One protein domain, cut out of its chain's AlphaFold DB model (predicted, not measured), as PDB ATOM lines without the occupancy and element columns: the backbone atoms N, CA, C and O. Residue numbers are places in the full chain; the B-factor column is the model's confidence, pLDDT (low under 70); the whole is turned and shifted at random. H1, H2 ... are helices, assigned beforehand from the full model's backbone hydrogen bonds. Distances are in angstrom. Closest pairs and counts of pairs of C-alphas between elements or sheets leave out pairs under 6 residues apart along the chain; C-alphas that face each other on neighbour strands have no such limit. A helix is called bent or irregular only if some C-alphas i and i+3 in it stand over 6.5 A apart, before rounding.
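This is residues 12 to 78 of the 740 residues of an uncharacterized protein of Fusarium oxysporum NRRL 32931 (UniProt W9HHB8). Two helices, H1 and H2, lie apart in the two halves of an open, rod-like outline, and one long link strings them together. The printed part runs out along H1 to one end of the rod, comes back along nearly its whole length through residues 31 to 56, and turns at the other end into H2, which heads back inward. The 67 printed residues hold two named helices, H1 then H2, and no named strand; the class is all helix, though under half of the residues, 30 of 67, are in named elements. The whole is only just extended, close to loose, with a radius of gyration of the C-alphas of 16.7 A and spans of 52 by 24 by 17 A.

Look first at H1, residues 16 to 30, then at H2, residues 57 to 71: the two are apart, with no C-alpha of the one within 8 A of the other. In H2 every O i to N i+4 pair is within hydrogen-bond range; in H1 it is 9 of 11. Residues 42 to 47 of the link stand free, as do residues 15 to 21, of which 16 to 21 belong to H1, and residues 68 to 75, of which 68 to 71 belong to H2.

Find C-alpha 16 at (126.287, 121.739, 172.413); from there H1 runs 21.3 A to C-alpha 30. It is irregular, with C-alphas 17 and 20 standing 7.1 A apart. H2 begins at C-alpha 57, at (108.600, 105.172, 152.215), and runs 20.9 A to C-alpha 71, at (117.964, 120.218, 163.280).

The C-alphas of Pro 32 and Pro 55, the two farthest apart, are 52.4 A from each other. The printed part, residues 12 to 78, has no cut, and the link from H1 to H2, 26 residues, is long. The mean pLDDT of the printed part is 85.7, and residue 12 is under 70.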
ATOM      1  N   VAL A  12     136.156 113.422 174.324       66.12
ATOM      2  CA  VAL A  12     135.640 114.430 175.253       66.12
ATOM      3  C   VAL A  12     134.159 114.604 174.950       66.12
ATOM      4  O   VAL A  12     133.780 114.772 173.793       66.12
ATOM      5  N   THR A  13     133.323 114.541 175.981       73.06
ATOM      6  CA  THR A  13     131.898 114.858 175.856       73.06
ATOM      7  C   THR A  13     131.741 116.370 175.964       73.06
ATOM      8  O   THR A  13     131.985 116.940 177.024       73.06
ATOM      9  N   LEU A  14     131.356 117.017 174.866       74.44
ATOM     10  CA  LEU A  14     131.128 118.459 174.808       74.44
ATOM     11  C   LEU A  14     129.629 118.756 174.900       74.44
ATOM     12  O   LEU A  14     128.818 118.072 174.277       74.44
ATOM     13  N   GLN A  15     129.258 119.786 175.661       79.62
ATOM     14  CA  GLN A  15     127.896 120.324 175.618       79.62
ATOM     15  C   GLN A  15     127.731 121.182 174.359       79.62
ATOM     16  O   GLN A  15     128.636 121.940 174.009       79.62
ATOM     17  N   SER A  16     126.569 121.090 173.706       76.31
ATOM     18  CA  SER A  16     126.287 121.739 172.413       76.31
ATOM     19  C   SER A  16     126.574 123.243 172.406       76.31
ATOM     20  O   SER A  16     127.170 123.742 171.457       76.31
ATOM     21  N   ARG A  17     126.251 123.950 173.497       84.69
ATOM     22  CA  ARG A  17     126.482 125.400 173.654       84.69
ATOM     23  C   ARG A  17     127.936 125.853 173.492       84.69
ATOM     24  O   ARG A  17     128.166 127.017 173.204       84.69
ATOM     25  N   TYR A  18     128.909 124.964 173.692       85.69
ATOM     26  CA  TYR A  18     130.328 125.307 173.568       85.69
ATOM     27  C   TYR A  18     130.901 124.992 172.184       85.69
ATOM     28  O   TYR A  18     132.038 125.362 171.913       85.69
ATOM     29  N   LEU A  19     130.151 124.304 171.314       84.12
ATOM     30  CA  LEU A  19     130.673 123.824 170.035       84.12
ATOM     31  C   LEU A  19     131.134 124.972 169.130       84.12
ATOM     32  O   LEU A  19     132.204 124.860 168.545       84.12
ATOM     33  N   ALA A  20     130.366 126.065 169.060       84.00
ATOM     34  CA  ALA A  20     130.695 127.221 168.225       84.00
ATOM     35  C   ALA A  20     132.026 127.867 168.646       84.00
ATOM     36  O   ALA A  20     132.975 127.868 167.870       84.00
ATOM     37  N   ALA A  21     132.137 128.292 169.908       88.69
ATOM     38  CA  ALA A  21     133.352 128.919 170.434       88.69
ATOM     39  C   ALA A  21     134.580 127.991 170.360       88.69
ATOM     40  O   ALA A  21     135.687 128.425 170.053       88.69
ATOM     41  N   LEU A  22     134.399 126.691 170.618       88.75
ATOM     42  CA  LEU A  22     135.485 125.717 170.482       88.75
ATOM     43  C   LEU A  22     135.918 125.540 169.030       88.75
ATOM     44  O   LEU A  22     137.106 125.365 168.771       88.75
ATOM     45  N   TRP A  23     134.974 125.547 168.092       88.44
ATOM     46  CA  TRP A  23     135.289 125.422 166.678       88.44
ATOM     47  C   TRP A  23     136.036 126.649 166.155       88.44
ATOM     48  O   TRP A  23     137.051 126.478 165.483       88.44
ATOM     49  N   GLU A  24     135.613 127.854 166.541       90.56
ATOM     50  CA  GLU A  24     136.328 129.103 166.242       90.56
ATOM     51  C   GLU A  24     137.773 129.059 166.756       90.56
ATOM     52  O   GLU A  24     138.712 129.324 166.006       90.56
ATOM     53  N   GLU A  25     137.979 128.626 168.003       91.62
ATOM     54  CA  GLU A  25     139.315 128.487 168.592       91.62
ATOM     55  C   GLU A  25     140.167 127.437 167.855       91.62
ATOM     56  O   GLU A  25     141.362 127.636 167.621       91.62
ATOM     57  N   VAL A  26     139.566 126.309 167.458       88.81
ATOM     58  CA  VAL A  26     140.247 125.276 166.661       88.81
ATOM     59  C   VAL A  26     140.673 125.838 165.306       88.81
ATOM     60  O   VAL A  26     141.809 125.606 164.893       88.81
ATOM     61  N   GLN A  27     139.806 126.595 164.633       89.56
ATOM     62  CA  GLN A  27     140.124 127.236 163.360       89.56
ATOM     63  C   GLN A  27     141.230 128.287 163.519       89.56
ATOM     64  O   GLN A  27     142.187 128.270 162.747       89.56
ATOM     65  N   ALA A  28     141.160 129.135 164.549       91.31
ATOM     66  CA  ALA A  28     142.170 130.153 164.831       91.31
ATOM     67  C   ALA A  28     143.556 129.540 165.092       91.31
ATOM     68  O   ALA A  28     144.561 130.001 164.550       91.31
ATOM     69  N   ARG A  29     143.620 128.450 165.866       91.88
ATOM     70  CA  ARG A  29     144.876 127.729 166.139       91.88
ATOM     71  C   ARG A  29     145.405 126.950 164.944       91.88
ATOM     72  O   ARG A  29     146.611 126.736 164.855       91.88
ATOM     73  N   ALA A  30     144.522 126.495 164.060       90.62
ATOM     74  CA  ALA A  30     144.893 125.774 162.850       90.62
ATOM     75  C   ALA A  30     145.320 126.709 161.708       90.62
ATOM     76  O   ALA A  30     146.096 126.289 160.856       90.62
ATOM     77  N   ALA A  31     144.864 127.967 161.702       89.62
ATOM     78  CA  ALA A  31     145.176 128.961 160.673       89.62
ATOM     79  C   ALA A  31     146.679 129.107 160.331       89.62
ATOM     80  O   ALA A  31     146.992 129.161 159.141       89.62
ATOM     81  N   PRO A  32     147.630 129.128 161.293       91.25
ATOM     82  CA  PRO A  32     149.059 129.221 160.976       91.25
ATOM     83  C   PRO A  32     149.686 127.909 160.470       91.25
ATOM     84  O   PRO A  32     150.870 127.899 160.138       91.25
ATOM     85  N   CYS A  33     148.936 126.805 160.420       88.56
ATOM     86  CA  CYS A  33     149.432 125.469 160.092       88.56
ATOM     87  C   CYS A  33     148.770 124.949 158.798       88.56
ATOM     88  O   CYS A  33     147.673 124.379 158.854       88.56
ATOM     89  N   PRO A  34     149.419 125.101 157.625       86.50
ATOM     90  CA  PRO A  34     148.855 124.720 156.327       86.50
ATOM     91  C   PRO A  34     148.427 123.251 156.232       86.50
ATOM     92  O   PRO A  34     147.514 122.923 155.477       86.50
ATOM     93  N   GLU A  35     149.039 122.356 157.013       87.50
ATOM     94  CA  GLU A  35     148.656 120.942 157.085       87.50
ATOM     95  C   GLU A  35     147.224 120.701 157.602       87.50
ATOM     96  O   GLU A  35     146.679 119.614 157.399       87.50
ATOM     97  N   TYR A  36     146.608 121.701 158.242       82.88
ATOM     98  CA  TYR A  36     145.223 121.679 158.714       82.88
ATOM     99  C   TYR A  36     144.281 122.538 157.854       82.88
ATOM    100  O   TYR A  36     143.143 122.806 158.248       82.88
ATOM    101  N   ALA A  37     144.706 122.966 156.663       82.19
ATOM    102  CA  ALA A  37     143.816 123.648 155.733       82.19
ATOM    103  C   ALA A  37     142.613 122.754 155.365       82.19
ATOM    104  O   ALA A  37     142.760 121.570 155.057       82.19
ATOM    105  N   GLY A  38     141.405 123.325 155.399       80.50
ATOM    106  CA  GLY A  38     140.173 122.605 155.058       80.50
ATOM    107  C   GLY A  38     139.640 121.675 156.154       80.50
ATOM    108  O   GLY A  38     138.947 120.707 155.836       80.50
ATOM    109  N   LEU A  39     139.942 121.947 157.430       83.88
ATOM    110  CA  LEU A  39     139.320 121.272 158.574       83.88
ATOM    111  C   LEU A  39     137.784 121.290 158.477       83.88
ATOM    112  O   LEU A  39     137.172 122.318 158.201       83.88
ATOM    113  N   ARG A  40     137.159 120.140 158.749       81.19
ATOM    114  CA  ARG A  40     135.700 119.967 158.761       81.19
ATOM    115  C   ARG A  40     135.264 119.225 160.016       81.19
ATOM    116  O   ARG A  40     135.974 118.337 160.493       81.19
ATOM    117  N   LEU A  41     134.071 119.546 160.504       80.56
ATOM    118  CA  LEU A  41     133.396 118.749 161.521       80.56
ATOM    119  C   LEU A  41     132.692 117.564 160.859       80.56
ATOM    120  O   LEU A  41     132.024 117.704 159.840       80.56
ATOM    121  N   TYR A  42     132.849 116.380 161.449       80.56
ATOM    122  CA  TYR A  42     132.112 115.190 161.046       80.56
ATOM    123  C   TYR A  42     130.947 114.971 162.007       80.56
ATOM    124  O   TYR A  42     131.157 114.774 163.206       80.56
ATOM    125  N   MET A  43     129.731 114.958 161.471       79.50
ATOM    126  CA  MET A  43     128.521 114.624 162.213       79.50
ATOM    127  C   MET A  43     128.066 113.207 161.860       79.50
ATOM    128  O   MET A  43     128.100 112.793 160.704       79.50
ATOM    129  N   ALA A  44     127.612 112.455 162.861       83.94
ATOM    130  CA  ALA A  44     126.918 111.194 162.636       83.94
ATOM    131  C   ALA A  44     125.803 111.009 163.659       83.94
ATOM    132  O   ALA A  44     126.054 111.013 164.865       83.94
ATOM    133  N   ALA A  45     124.595 110.758 163.166       82.75
ATOM    134  CA  ALA A  45     123.488 110.284 163.977       82.75
ATOM    135  C   ALA A  45     123.489 108.748 164.007       82.75
ATOM    136  O   ALA A  45     123.751 108.083 163.004       82.75
ATOM    137  N   LYS A  46     123.221 108.163 165.176       81.62
ATOM    138  CA  LYS A  46     123.077 106.712 165.360       81.62
ATOM    139  C   LYS A  46     121.821 106.432 166.170       81.62
ATOM    140  O   LYS A  46     121.364 107.288 166.914       81.62
ATOM    141  N   ASN A  47     121.304 105.210 166.056       76.12
ATOM    142  CA  ASN A  47     120.087 104.747 166.736       76.12
ATOM    143  C   ASN A  47     118.794 105.483 166.327       76.12
ATOM    144  O   ASN A  47     117.792 105.363 167.016       76.12
ATOM    145  N   THR A  48     118.779 106.161 165.176       83.94
ATOM    146  CA  THR A  48     117.599 106.871 164.641       83.94
ATOM    147  C   THR A  48     116.610 105.957 163.916       83.94
ATOM    148  O   THR A  48     115.528 106.380 163.527       83.94
ATOM    149  N   LYS A  49     116.957 104.676 163.736       79.69
ATOM    150  CA  LYS A  49     116.160 103.736 162.943       79.69
ATOM    151  C   LYS A  49     114.714 103.612 163.421       79.69
ATOM    152  O   LYS A  49     113.822 103.575 162.589       79.69
ATOM    153  N   LEU A  50     114.491 103.471 164.730       80.88
ATOM    154  CA  LEU A  50     113.134 103.314 165.270       80.88
ATOM    155  C   LEU A  50     112.354 104.629 165.257       80.88
ATOM    156  O   LEU A  50     111.134 104.585 165.231       80.88
ATOM    157  N   THR A  51     113.050 105.768 165.232       85.25
ATOM    158  CA  THR A  51     112.436 107.095 165.166       85.25
ATOM    159  C   THR A  51     111.637 107.250 163.873       85.25
ATOM    160  O   THR A  51     110.454 107.547 163.932       85.25
ATOM    161  N   TRP A  52     112.252 106.944 162.724       88.12
ATOM    162  CA  TRP A  52     111.668 107.215 161.397       88.12
ATOM    163  C   TRP A  52     111.089 105.984 160.689       88.12
ATOM    164  O   TRP A  52     110.717 106.041 159.517       88.12
ATOM    165  N   MET A  53     111.051 104.825 161.353       89.25
ATOM    166  CA  MET A  53     110.495 103.612 160.750       89.25
ATOM    167  C   MET A  53     108.982 103.768 160.603       89.25
ATOM    168  O   MET A  53     108.281 103.908 161.605       89.25
ATOM    169  N   ARG A  54     108.483 103.722 159.366       91.06
ATOM    170  CA  ARG A  54     107.054 103.780 159.050       91.06
ATOM    171  C   ARG A  54     106.660 102.687 158.047       91.06
ATOM    172  O   ARG A  54     107.545 102.056 157.464       91.06
ATOM    173  N   PRO A  55     105.351 102.400 157.881       88.12
ATOM    174  CA  PRO A  55     104.882 101.373 156.947       88.12
ATOM    175  C   PRO A  55     105.179 101.679 155.473       88.12
ATOM    176  O   PRO A  55     105.301 100.745 154.681       88.12
ATOM    177  N   THR A  56     105.305 102.959 155.105       86.94
ATOM    178  CA  THR A  56     105.555 103.404 153.726       86.94
ATOM    179  C   THR A  56     106.811 104.268 153.633       86.94
ATOM    180  O   THR A  56     107.258 104.839 154.629       86.94
ATOM    181  N   LEU A  57     107.401 104.359 152.435       85.62
ATOM    182  CA  LEU A  57     108.600 105.172 152.215       85.62
ATOM    183  C   LEU A  57     108.283 106.664 152.358       85.62
ATOM    184  O   LEU A  57     109.072 107.402 152.937       85.62
ATOM    185  N   GLU A  58     107.122 107.084 151.868       87.56
ATOM    186  CA  GLU A  58     106.641 108.464 151.870       87.56
ATOM    187  C   GLU A  58     106.541 108.987 153.304       87.56
ATOM    188  O   GLU A  58     107.197 109.964 153.651       87.56
ATOM    189  N   SER A  59     105.838 108.254 154.175       89.44
ATOM    190  CA  SER A  59     105.689 108.626 155.587       89.44
ATOM    191  C   SER A  59     107.020 108.611 156.349       89.44
ATOM    192  O   SER A  59     107.255 109.469 157.199       89.44
ATOM    193  N   THR A  60     107.927 107.679 156.028       91.19
ATOM    194  CA  THR A  60     109.295 107.685 156.574       91.19
ATOM    195  C   THR A  60     110.069 108.934 156.145       91.19
ATOM    196  O   THR A  60     110.767 109.526 156.969       91.19
ATOM    197  N   LEU A  61     109.980 109.333 154.873       89.75
ATOM    198  CA  LEU A  61     110.702 110.493 154.350       89.75
ATOM    199  C   LEU A  61     110.132 111.814 154.866       89.75
ATOM    200  O   LEU A  61     110.915 112.708 155.165       89.75
ATOM    201  N   GLU A  62     108.812 111.937 154.999       89.06
ATOM    202  CA  GLU A  62     108.153 113.125 155.557       89.06
ATOM    203  C   GLU A  62     108.594 113.387 156.999       89.06
ATOM    204  O   GLU A  62     109.045 114.486 157.324       89.06
ATOM    205  N   GLU A  63     108.539 112.368 157.860       90.31
ATOM    206  CA  GLU A  63     108.966 112.511 159.252       90.31
ATOM    207  C   GLU A  63     110.473 112.766 159.366       90.31
ATOM    208  O   GLU A  63     110.914 113.603 160.159       90.31
ATOM    209  N   TRP A  64     111.280 112.065 158.562       91.31
ATOM    210  CA  TRP A  64     112.715 112.312 158.520       91.31
ATOM    211  C   TRP A  64     113.022 113.755 158.103       91.31
ATOM    212  O   TRP A  64     113.816 114.404 158.782       91.31
ATOM    213  N   ARG A  65     112.371 114.275 157.049       89.50
ATOM    214  CA  ARG A  65     112.529 115.665 156.585       89.50
ATOM    215  C   ARG A  65     112.138 116.662 157.665       89.50
ATOM    216  O   ARG A  65     112.923 117.548 157.965       89.50
ATOM    217  N   HIS A  66     111.003 116.462 158.334       89.88
ATOM    218  CA  HIS A  66     110.571 117.346 159.419       89.88
ATOM    219  C   HIS A  66     111.630 117.487 160.533       89.88
ATOM    220  O   HIS A  66     111.903 118.583 161.029       89.88
ATOM    221  N   HIS A  67     112.277 116.381 160.914       88.69
ATOM    222  CA  HIS A  67     113.363 116.411 161.899       88.69
ATOM    223  C   HIS A  67     114.677 116.945 161.325       88.69
ATOM    224  O   HIS A  67     115.443 117.583 162.041       88.69
ATOM    225  N   TRP A  68     114.964 116.662 160.056       89.44
ATOM    226  CA  TRP A  68     116.160 117.146 159.379       89.44
ATOM    227  C   TRP A  68     116.139 118.673 159.264       89.44
ATOM    228  O   TRP A  68     117.067 119.320 159.741       89.44
ATOM    229  N   ASP A  69     115.043 119.238 158.760       89.81
ATOM    230  CA  ASP A  69     114.883 120.674 158.516       89.81
ATOM    231  C   ASP A  69     114.896 121.496 159.816       89.81
ATOM    232  O   ASP A  69     115.313 122.651 159.828       89.81
ATOM    233  N   SER A  70     114.471 120.904 160.937       87.56
ATOM    234  CA  SER A  70     114.508 121.563 162.252       87.56
ATOM    235  C   SER A  70     115.861 121.465 162.960       87.56
ATOM    236  O   SER A  70     116.137 122.260 163.858       87.56
ATOM    237  N   ALA A  71     116.706 120.499 162.589       84.50
ATOM    238  CA  ALA A  71     117.964 120.218 163.280       84.50
ATOM    239  C   ALA A  71     119.218 120.568 162.467       84.50
ATOM    240  O   ALA A  71     120.305 120.652 163.045       84.50
ATOM    241  N   VAL A  72     119.098 120.730 161.148       86.94
ATOM    242  CA  VAL A  72     120.231 120.882 160.234       86.94
ATOM    243  C   VAL A  72     120.057 122.124 159.373       86.94
ATOM    244  O   VAL A  72     119.132 122.222 158.577       86.94
ATOM    245  N   ASP A  73     121.012 123.044 159.486       86.50
ATOM    246  CA  ASP A  73     121.183 124.121 158.517       86.50
ATOM    247  C   ASP A  73     121.985 123.592 157.321       86.50
ATOM    248  O   ASP A  73     123.192 123.334 157.405       86.50
ATOM    249  N   GLU A  74     121.294 123.388 156.201       86.12
ATOM    250  CA  GLU A  74     121.875 122.790 155.001       86.12
ATOM    251  C   GLU A  74     122.948 123.650 154.329       86.12
ATOM    252  O   GLU A  74     123.725 123.119 153.537       86.12
ATOM    253  N   THR A  75     123.056 124.942 154.660       88.00
ATOM    254  CA  THR A  75     124.115 125.806 154.111       88.00
ATOM    255  C   THR A  75     125.520 125.326 154.493       88.00
ATOM    256  O   THR A  75     126.483 125.579 153.770       88.00
ATOM    257  N   TYR A  76     125.634 124.561 155.584       84.38
ATOM    258  CA  TYR A  76     126.883 123.964 156.061       84.38
ATOM    259  C   TYR A  76     127.085 122.510 155.612       84.38
ATOM    260  O   TYR A  76     128.062 121.867 156.007       84.38
ATOM    261  N   ILE A  77     126.169 121.967 154.807       88.50
ATOM    262  CA  ILE A  77     126.158 120.564 154.399       88.50
ATOM    263  C   ILE A  77     126.509 120.449 152.918       88.50
ATOM    264  O   ILE A  77     125.933 121.114 152.069       88.50
ATOM    265  N   ASP A  78     127.426 119.538 152.596       90.12
ATOM    266  CA  ASP A  78     127.673 119.110 151.218       90.12
ATOM    267  C   ASP A  78     126.747 117.922 150.892       90.12
ATOM    268  O   ASP A  78     126.950 116.829 151.444       90.12
TER     269      ASP A  78